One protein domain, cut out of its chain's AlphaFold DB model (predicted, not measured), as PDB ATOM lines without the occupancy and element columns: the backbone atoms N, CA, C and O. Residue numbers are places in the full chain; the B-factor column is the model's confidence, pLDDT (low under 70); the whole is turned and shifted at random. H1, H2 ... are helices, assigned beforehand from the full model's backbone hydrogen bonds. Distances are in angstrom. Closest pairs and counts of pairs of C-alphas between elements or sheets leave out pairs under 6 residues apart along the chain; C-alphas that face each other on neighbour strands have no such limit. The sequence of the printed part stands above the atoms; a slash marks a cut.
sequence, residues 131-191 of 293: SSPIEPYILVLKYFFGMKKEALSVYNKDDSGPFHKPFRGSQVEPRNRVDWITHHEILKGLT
ATOM      1  N   SER A 131     -24.018 -18.632 -38.028       87.25
ATOM      2  CA  SER A 131     -24.485 -19.521 -39.099       87.25
ATOM      3  C   SER A 131     -25.128 -18.798 -40.289       87.25
ATOM      4  O   SER A 131     -25.639 -19.465 -41.180       87.25
ATOM      5  N   SER A 132     -25.140 -17.462 -40.316       90.94
ATOM      6  CA  SER A 132     -25.761 -16.715 -41.419       90.94
ATOM      7  C   SER A 132     -24.864 -16.681 -42.671       90.94
ATOM      8  O   SER A 132     -23.719 -16.228 -42.586       90.94
ATOM      9  N   PRO A 133     -25.370 -17.107 -43.845       89.75
ATOM     10  CA  PRO A 133     -24.689 -16.990 -45.133       89.75
ATOM     11  C   PRO A 133     -24.997 -15.674 -45.881       89.75
ATOM     12  O   PRO A 133     -24.683 -15.565 -47.068       89.75
ATOM     13  N   ILE A 134     -25.605 -14.668 -45.243       91.88
ATOM     14  CA  ILE A 134     -26.076 -13.464 -45.952       91.88
ATOM     15  C   ILE A 134     -24.940 -12.682 -46.640       91.88
ATOM     16  O   ILE A 134     -25.075 -12.247 -47.782       91.88
ATOM     17  N   GLU A 135     -23.780 -12.560 -45.991       89.25
ATOM     18  CA  GLU A 135     -22.607 -11.858 -46.530       89.25
ATOM     19  C   GLU A 135     -22.081 -12.485 -47.837       89.25
ATOM     20  O   GLU A 135     -21.969 -11.771 -48.842       89.25
ATOM     21  N   PRO A 136     -21.793 -13.806 -47.907       89.31
ATOM     22  CA  PRO A 136     -21.413 -14.421 -49.174       89.31
ATOM     23  C   PRO A 136     -22.517 -14.332 -50.238       89.31
ATOM     24  O   PRO A 136     -22.186 -14.147 -51.411       89.31
ATOM     25  N   TYR A 137     -23.804 -14.372 -49.871       92.38
ATOM     26  CA  TYR A 137     -24.886 -14.132 -50.835       92.38
ATOM     27  C   TYR A 137     -24.818 -12.733 -51.439       92.38
ATOM     28  O   TYR A 137     -24.871 -12.604 -52.659       92.38
ATOM     29  N   ILE A 138     -24.627 -11.689 -50.630       93.88
ATOM     30  CA  ILE A 138     -24.498 -10.310 -51.123       93.88
ATOM     31  C   ILE A 138     -23.347 -10.200 -52.130       93.88
ATOM     32  O   ILE A 138     -23.510  -9.569 -53.176       93.88
ATOM     33  N   LEU A 139     -22.202 -10.834 -51.855       90.75
ATOM     34  CA  LEU A 139     -21.058 -10.840 -52.772       90.75
ATOM     35  C   LEU A 139     -21.401 -11.504 -54.111       90.75
ATOM     36  O   LEU A 139     -21.144 -10.916 -55.163       90.75
ATOM     37  N   VAL A 140     -22.005 -12.693 -54.085       92.56
ATOM     38  CA  VAL A 140     -22.378 -13.443 -55.294       92.56
ATOM     39  C   VAL A 140     -23.456 -12.704 -56.088       92.56
ATOM     40  O   VAL A 140     -23.285 -12.451 -57.281       92.56
ATOM     41  N   LEU A 141     -24.536 -12.280 -55.431       94.31
ATOM     42  CA  LEU A 141     -25.633 -11.547 -56.064       94.31
ATOM     43  C   LEU A 141     -25.134 -10.256 -56.719       94.31
ATOM     44  O   LEU A 141     -25.511  -9.947 -57.850       94.31
ATOM     45  N   LYS A 142     -24.242  -9.522 -56.046       93.12
ATOM     46  CA  LYS A 142     -23.673  -8.279 -56.568       93.12
ATOM     47  C   LYS A 142     -22.700  -8.522 -57.717       93.12
ATOM     48  O   LYS A 142     -22.867  -7.941 -58.785       93.12
ATOM     49  N   TYR A 143     -21.663  -9.327 -57.499       90.44
ATOM     50  CA  TYR A 143     -20.534  -9.406 -58.428       90.44
ATOM     51  C   TYR A 143     -20.737 -10.451 -59.526       90.44
ATOM     52  O   TYR A 143     -20.314 -10.221 -60.658       90.44
ATOM     53  N   PHE A 144     -21.405 -11.570 -59.236       92.00
ATOM     54  CA  PHE A 144     -21.608 -12.626 -60.229       92.00
ATOM     55  C   PHE A 144     -22.871 -12.323 -61.031       92.00
ATOM     56  O   PHE A 144     -22.820 -12.204 -62.254       92.00
ATOM     57  N   PHE A 145     -23.993 -12.093 -60.349       92.69
ATOM     58  CA  PHE A 145     -25.283 -11.902 -61.020       92.69
ATOM     59  C   PHE A 145     -25.605 -10.447 -61.377       92.69
ATOM     60  O   PHE A 145     -26.505 -10.206 -62.178       92.69
ATOM     61  N   GLY A 146     -24.848  -9.467 -60.872       91.38
ATOM     62  CA  GLY A 146     -25.047  -8.057 -61.224       91.38
ATOM     63  C   GLY A 146     -26.325  -7.455 -60.633       91.38
ATOM     64  O   GLY A 146     -26.922  -6.564 -61.237       91.38
ATOM     65  N   MET A 147     -26.775  -7.952 -59.476       93.94
ATOM     66  CA  MET A 147     -27.979  -7.466 -58.805       93.94
ATOM     67  C   MET A 147     -27.859  -5.972 -58.461       93.94
ATOM     68  O   MET A 147     -26.829  -5.503 -57.969       93.94
ATOM     69  N   LYS A 148     -28.938  -5.220 -58.706       94.81
ATOM     70  CA  LYS A 148     -29.004  -3.776 -58.436       94.81
ATOM     71  C   LYS A 148     -28.916  -3.472 -56.938       94.81
ATOM     72  O   LYS A 148     -29.367  -4.256 -56.102       94.81
ATOM     73  N   LYS A 149     -28.379  -2.295 -56.597       95.25
ATOM     74  CA  LYS A 149     -28.154  -1.862 -55.208       95.25
ATOM     75  C   LYS A 149     -29.450  -1.814 -54.395       95.25
ATOM     76  O   LYS A 149     -29.442  -2.154 -53.215       95.25
ATOM     77  N   GLU A 150     -30.554  -1.429 -55.023       95.12
ATOM     78  CA  GLU A 150     -31.868  -1.312 -54.389       95.12
ATOM     79  C   GLU A 150     -32.370  -2.687 -53.932       95.12
ATOM     80  O   GLU A 150     -32.786  -2.835 -52.784       95.12
ATOM     81  N   ALA A 151     -32.236  -3.711 -54.781       93.81
ATOM     82  CA  ALA A 151     -32.588  -5.091 -54.448       93.81
ATOM     83  C   ALA A 151     -31.634  -5.690 -53.400       93.81
ATOM     84  O   ALA A 151     -32.077  -6.293 -52.423       93.81
ATOM     85  N   LEU A 152     -30.326  -5.436 -53.532       96.31
ATOM     86  CA  LEU A 152     -29.329  -5.848 -52.536       96.31
ATOM     87  C   LEU A 152     -29.583  -5.230 -51.155       96.31
ATOM     88  O   LEU A 152     -29.150  -5.788 -50.149       96.31
ATOM     89  N   SER A 153     -30.260  -4.080 -51.076       95.25
ATOM     90  CA  SER A 153     -30.509  -3.400 -49.802       95.25
ATOM     91  C   SER A 153     -31.345  -4.232 -48.830       95.25
ATOM     92  O   SER A 153     -31.174  -4.073 -47.627       95.25
ATOM     93  N   VAL A 154     -32.194  -5.137 -49.330       93.81
ATOM     94  CA  VAL A 154     -32.982  -6.044 -48.486       93.81
ATOM     95  C   VAL A 154     -32.062  -7.029 -47.767       93.81
ATOM     96  O   VAL A 154     -32.142  -7.152 -46.551       93.81
ATOM     97  N   TYR A 155     -31.114  -7.632 -48.488       95.50
ATOM     98  CA  TYR A 155     -30.111  -8.530 -47.908       95.50
ATOM     99  C   TYR A 155     -29.189  -7.806 -46.922       95.50
ATOM    100  O   TYR A 155     -28.917  -8.317 -45.847       95.50
ATOM    101  N   ASN A 156     -28.745  -6.587 -47.249       95.06
ATOM    102  CA  ASN A 156     -27.871  -5.808 -46.358       95.06
ATOM    103  C   ASN A 156     -28.555  -5.382 -45.047       95.06
ATOM    104  O   ASN A 156     -27.866  -5.028 -44.096       95.06
ATOM    105  N   LYS A 157     -29.891  -5.336 -45.019       95.75
ATOM    106  CA  LYS A 157     -30.675  -4.931 -43.844       95.75
ATOM    107  C   LYS A 157     -31.118  -6.113 -42.986       95.75
ATOM    108  O   LYS A 157     -31.704  -5.877 -41.935       95.75
ATOM    109  N   ASP A 158     -30.889  -7.345 -43.433       95.94
ATOM    110  CA  ASP A 158     -31.292  -8.533 -42.696       95.94
ATOM    111  C   ASP A 158     -30.156  -9.030 -41.796       95.94
ATOM    112  O   ASP A 158     -29.193  -9.640 -42.255       95.94
ATOM    113  N   ASP A 159     -30.289  -8.773 -40.496       95.62
ATOM    114  CA  ASP A 159     -29.423  -9.296 -39.438       95.62
ATOM    115  C   ASP A 159     -30.107 -10.410 -38.618       95.62
ATOM    116  O   ASP A 159     -29.619 -10.817 -37.559       95.62
ATOM    117  N   SER A 160     -31.241 -10.929 -39.104       95.62
ATOM    118  CA  SER A 160     -32.094 -11.842 -38.345       95.62
ATOM    119  C   SER A 160     -31.633 -13.299 -38.369       95.62
ATOM    120  O   SER A 160     -32.019 -14.072 -37.489       95.62
ATOM    121  N   GLY A 161     -30.795 -13.678 -39.335       95.19
ATOM    122  CA  GLY A 161     -30.254 -15.028 -39.484       95.19
ATOM    123  C   GLY A 161     -31.232 -16.054 -40.087       95.19
ATOM    124  O   GLY A 161     -32.430 -15.789 -40.227       95.19
ATOM    125  N   PRO A 162     -30.742 -17.270 -40.400       95.06
ATOM    126  CA  PRO A 162     -31.453 -18.238 -41.241       95.06
ATOM    127  C   PRO A 162     -32.475 -19.099 -40.480       95.06
ATOM    128  O   PRO A 162     -33.184 -19.910 -41.074       95.06
ATOM    129  N   PHE A 163     -32.546 -18.982 -39.153       93.75
ATOM    130  CA  PHE A 163     -33.372 -19.852 -38.312       93.75
ATOM    131  C   PHE A 163     -34.774 -19.292 -38.094       93.75
ATOM    132  O   PHE A 163     -35.000 -18.090 -38.179       93.75
ATOM    133  N   HIS A 164     -35.721 -20.155 -37.714       93.00
ATOM    134  CA  HIS A 164     -37.085 -19.727 -37.389       93.00
ATOM    135  C   HIS A 164     -37.109 -18.606 -36.335       93.00
ATOM    136  O   HIS A 164     -37.760 -17.580 -36.525       93.00
ATOM    137  N   LYS A 165     -36.341 -18.761 -35.247       94.38
ATOM    138  CA  LYS A 165     -36.145 -17.699 -34.255       94.38
ATOM    139  C   LYS A 165     -35.034 -16.752 -34.731       94.38
ATOM    140  O   LYS A 165     -33.934 -17.245 -34.983       94.38
ATOM    141  N   PRO A 166     -35.285 -15.432 -34.811       95.44
ATOM    142  CA  PRO A 166     -34.260 -14.482 -35.215       95.44
ATOM    143  C   PRO A 166     -33.118 -14.414 -34.197       95.44
ATOM    144  O   PRO A 166     -33.286 -14.746 -33.015       95.44
ATOM    145  N   PHE A 167     -31.956 -13.950 -34.650       95.44
ATOM    146  CA  PHE A 167     -30.844 -13.618 -33.771       95.44
ATOM    147  C   PHE A 167     -31.250 -12.593 -32.714       95.44
ATOM    148  O   PHE A 167     -32.139 -11.757 -32.895       95.44
ATOM    149  N   ARG A 168     -30.596 -12.682 -31.555       94.00
ATOM    150  CA  ARG A 168     -30.890 -11.814 -30.417       94.00
ATOM    151  C   ARG A 168     -30.621 -10.358 -30.803       94.00
ATOM    152  O   ARG A 168     -29.491 -10.019 -31.125       94.00
ATOM    153  N   GLY A 169     -31.641  -9.513 -30.686       93.50
ATOM    154  CA  GLY A 169     -31.540  -8.072 -30.934       93.50
ATOM    155  C   GLY A 169     -32.028  -7.622 -32.313       93.50
ATOM    156  O   GLY A 169     -32.363  -6.448 -32.441       93.50
ATOM    157  N   SER A 170     -32.159  -8.533 -33.285       95.00
ATOM    158  CA  SER A 170     -32.711  -8.216 -34.610       95.00
ATOM    159  C   SER A 170     -34.138  -7.672 -34.489       95.00
ATOM    160  O   SER A 170     -34.988  -8.293 -33.850       95.00
ATOM    161  N   GLN A 171     -34.402  -6.552 -35.165       95.69
ATOM    162  CA  GLN A 171     -35.729  -5.930 -35.291       95.69
ATOM    163  C   GLN A 171     -36.307  -6.077 -36.708       95.69
ATOM    164  O   GLN A 171     -37.225  -5.359 -37.096       95.69
ATOM    165  N   VAL A 172     -35.745  -6.979 -37.516       96.56
ATOM    166  CA  VAL A 172     -36.210  -7.217 -38.884       96.56
ATOM    167  C   VAL A 172     -37.594  -7.865 -38.852       96.56
ATOM    168  O   VAL A 172     -37.775  -8.967 -38.332       96.56
ATOM    169  N   GLU A 173     -38.566  -7.180 -39.452       95.56
ATOM    170  CA  GLU A 173     -39.929  -7.676 -39.651       95.56
ATOM    171  C   GLU A 173     -39.942  -9.055 -40.333       95.56
ATOM    172  O   GLU A 173     -39.204  -9.236 -41.304       95.56
ATOM    173  N   PRO A 174     -40.820 -10.003 -39.941       94.25
ATOM    174  CA  PRO A 174     -40.826 -11.374 -40.468       94.25
ATOM    175  C   PRO A 174     -40.787 -11.488 -41.999       94.25
ATOM    176  O   PRO A 174     -40.049 -12.306 -42.539       94.25
ATOM    177  N   ARG A 175     -41.523 -10.623 -42.705       94.25
ATOM    178  CA  ARG A 175     -41.577 -10.586 -44.180       94.25
ATOM    179  C   ARG A 175     -40.282 -10.118 -44.858       94.25
ATOM    180  O   ARG A 175     -40.130 -10.306 -46.056       94.25
ATOM    181  N   ASN A 176     -39.385  -9.476 -44.110       95.44
ATOM    182  CA  ASN A 176     -38.118  -8.931 -44.600       95.44
ATOM    183  C   ASN A 176     -36.913  -9.808 -44.212       95.44
ATOM    184  O   ASN A 176     -35.779  -9.446 -44.519       95.44
ATOM    185  N   ARG A 177     -37.146 -10.950 -43.551       96.38
ATOM    186  CA  ARG A 177     -36.112 -11.903 -43.116       96.38
ATOM    187  C   ARG A 177     -35.675 -12.807 -44.270       96.38
ATOM    188  O   ARG A 177     -35.977 -13.999 -44.289       96.38
ATOM    189  N   VAL A 178     -35.035 -12.226 -45.278       96.00
ATOM    190  CA  VAL A 178     -34.621 -12.924 -46.502       96.00
ATOM    191  C   VAL A 178     -33.662 -14.087 -46.259       96.00
ATOM    192  O   VAL A 178     -33.735 -15.059 -47.007       96.00
ATOM    193  N   ASP A 179     -32.816 -14.044 -45.228       95.31
ATOM    194  CA  ASP A 179     -31.939 -15.159 -44.860       95.31
ATOM    195  C   ASP A 179     -32.775 -16.374 -44.432       95.31
ATOM    196  O   ASP A 179     -32.642 -17.468 -44.983       95.31
ATOM    197  N   TRP A 180     -33.734 -16.156 -43.523       96.06
ATOM    198  CA  TRP A 180     -34.665 -17.194 -43.082       96.06
ATOM    199  C   TRP A 180     -35.558 -17.696 -44.218       96.06
ATOM    200  O   TRP A 180     -35.663 -18.907 -44.395       96.06
ATOM    201  N   ILE A 181     -36.171 -16.801 -45.000       95.94
ATOM    202  CA  ILE A 181     -37.065 -17.184 -46.107       95.94
ATOM    203  C   ILE A 181     -36.300 -18.039 -47.119       95.94
ATOM    204  O   ILE A 181     -36.748 -19.126 -47.473       95.94
ATOM    205  N   THR A 182     -35.116 -17.590 -47.542       94.38
ATOM    206  CA  THR A 182     -34.304 -18.317 -48.524       94.38
ATOM    207  C   THR A 182     -33.888 -19.682 -47.980       94.38
ATOM    208  O   THR A 182     -34.058 -20.694 -48.656       94.38
ATOM    209  N   HIS A 183     -33.381 -19.737 -46.746       94.12
ATOM    210  CA  HIS A 183     -32.967 -20.991 -46.124       94.12
ATOM    211  C   HIS A 183     -34.140 -21.968 -45.950       94.12
ATOM    212  O   HIS A 183     -34.021 -23.152 -46.274       94.12
ATOM    213  N   HIS A 184     -35.284 -21.470 -45.478       94.69
ATOM    214  CA  HIS A 184     -36.480 -22.269 -45.245       94.69
ATOM    215  C   HIS A 184     -37.055 -22.837 -46.543       94.69
ATOM    216  O   HIS A 184     -37.294 -24.042 -46.613       94.69
ATOM    217  N   GLU A 185     -37.242 -22.010 -47.573       93.56
ATOM    218  CA  GLU A 185     -37.831 -22.457 -48.839       93.56
ATOM    219  C   GLU A 185     -36.911 -23.434 -49.583       93.56
ATOM    220  O   GLU A 185     -37.390 -24.436 -50.117       93.56
ATOM    221  N   ILE A 186     -35.589 -23.227 -49.538       93.69
ATOM    222  CA  ILE A 186     -34.619 -24.184 -50.094       93.69
ATOM    223  C   ILE A 186     -34.726 -25.533 -49.380       93.69
ATOM    224  O   ILE A 186     -34.839 -26.563 -50.041       93.69
ATOM    225  N   LEU A 187     -34.727 -25.557 -48.043       94.56
ATOM    226  CA  LEU A 187     -34.846 -26.814 -47.300       94.56
ATOM    227  C   LEU A 187     -36.190 -27.496 -47.557       94.56
ATOM    228  O   LEU A 187     -36.233 -28.700 -47.796       94.56
ATOM    229  N   LYS A 188     -37.282 -26.736 -47.549       94.94
ATOM    230  CA  LYS A 188     -38.626 -27.253 -47.805       94.94
ATOM    231  C   LYS A 188     -38.744 -27.869 -49.198       94.94
ATOM    232  O   LYS A 188     -39.355 -28.924 -49.330       94.94
ATOM    233  N   GLY A 189     -38.162 -27.236 -50.217       93.38
ATOM    234  CA  GLY A 189     -38.208 -27.707 -51.602       93.38
ATOM    235  C   GLY A 189     -37.204 -28.815 -51.928       93.38
ATOM    236  O   GLY A 189     -37.481 -29.644 -52.787       93.38
ATOM    237  N   LEU A 190     -36.051 -28.861 -51.254       94.44
ATOM    238  CA  LEU A 190     -34.940 -29.756 -51.611       94.44
ATOM    239  C   LEU A 190     -34.642 -30.836 -50.564       94.44
ATOM    240  O   LEU A 190     -33.619 -31.511 -50.650       94.44
ATOM    241  N   THR A 191     -35.528 -31.046 -49.589       94.31
ATOM    242  CA  THR A 191     -35.402 -32.138 -48.612       94.31
ATOM    243  C   THR A 191     -36.719 -32.883 -48.404       94.31
ATOM    244  O   THR A 191     -37.797 -32.408 -48.772       94.31
TER     245      THR A 191
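Overview. This is residues 131 to 191 of the 293 residues of an uncharacterized protein of Endocarpon pusillum (strain Z07020 / HMAS-L-300199) (UniProt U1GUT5). The longest helix, H3, makes a corner with a short hairpin of two helices, H1 and H2, starting near the hairpin's open end and pointing away from it; residues 185 to 191 stick out. A long loop, residues 157 to 177, joins H2 to H3. The 61 printed residues, with three named helices in the order H1, H2, H3 and no named strand, are all helix in class and compact, radius of gyration of the C-alphas 11.7 A, spans 30 by 30 by 19 A.

Along the chain. H3, residues 178 to 190, is 17.6 A long, from C-alpha 178 at (-34.621, -12.924, -46.502). H1 is residues 134 to 143, 14.2 A, from C-alpha 134 at (-26.076, -13.464, -45.952). H2 is residues 149 to 156, 9.7 A.

Arrangement. H3 only just touches H2, with residues 178 to 179 alone and 3 pairs of C-alphas within 8 A, the closest Tyr 155 and Val 178 at 6.5 A; they are about perpendicular at 81 degrees. H3 and H1 are close but not clearly touching, closest C-alphas Ile 134 and Asp 179, 6.2 A. H1 and H2 touch as a hairpin, closest C-alphas Ile 134 and Tyr 155, 6.7 A, at a shallow tilt of 18 degrees, opposite ways. In H1 and H3 every O i to N i+4 pair is within hydrogen-bond range; in H2, 2 of 4.

Size, cuts and confidence. The C-alphas farthest apart, Lys 149 and Thr 191, are 31.8 A apart. The printed part has no cut; the link H2 to H3 is long, and no printed residue is under 70 in pLDDT.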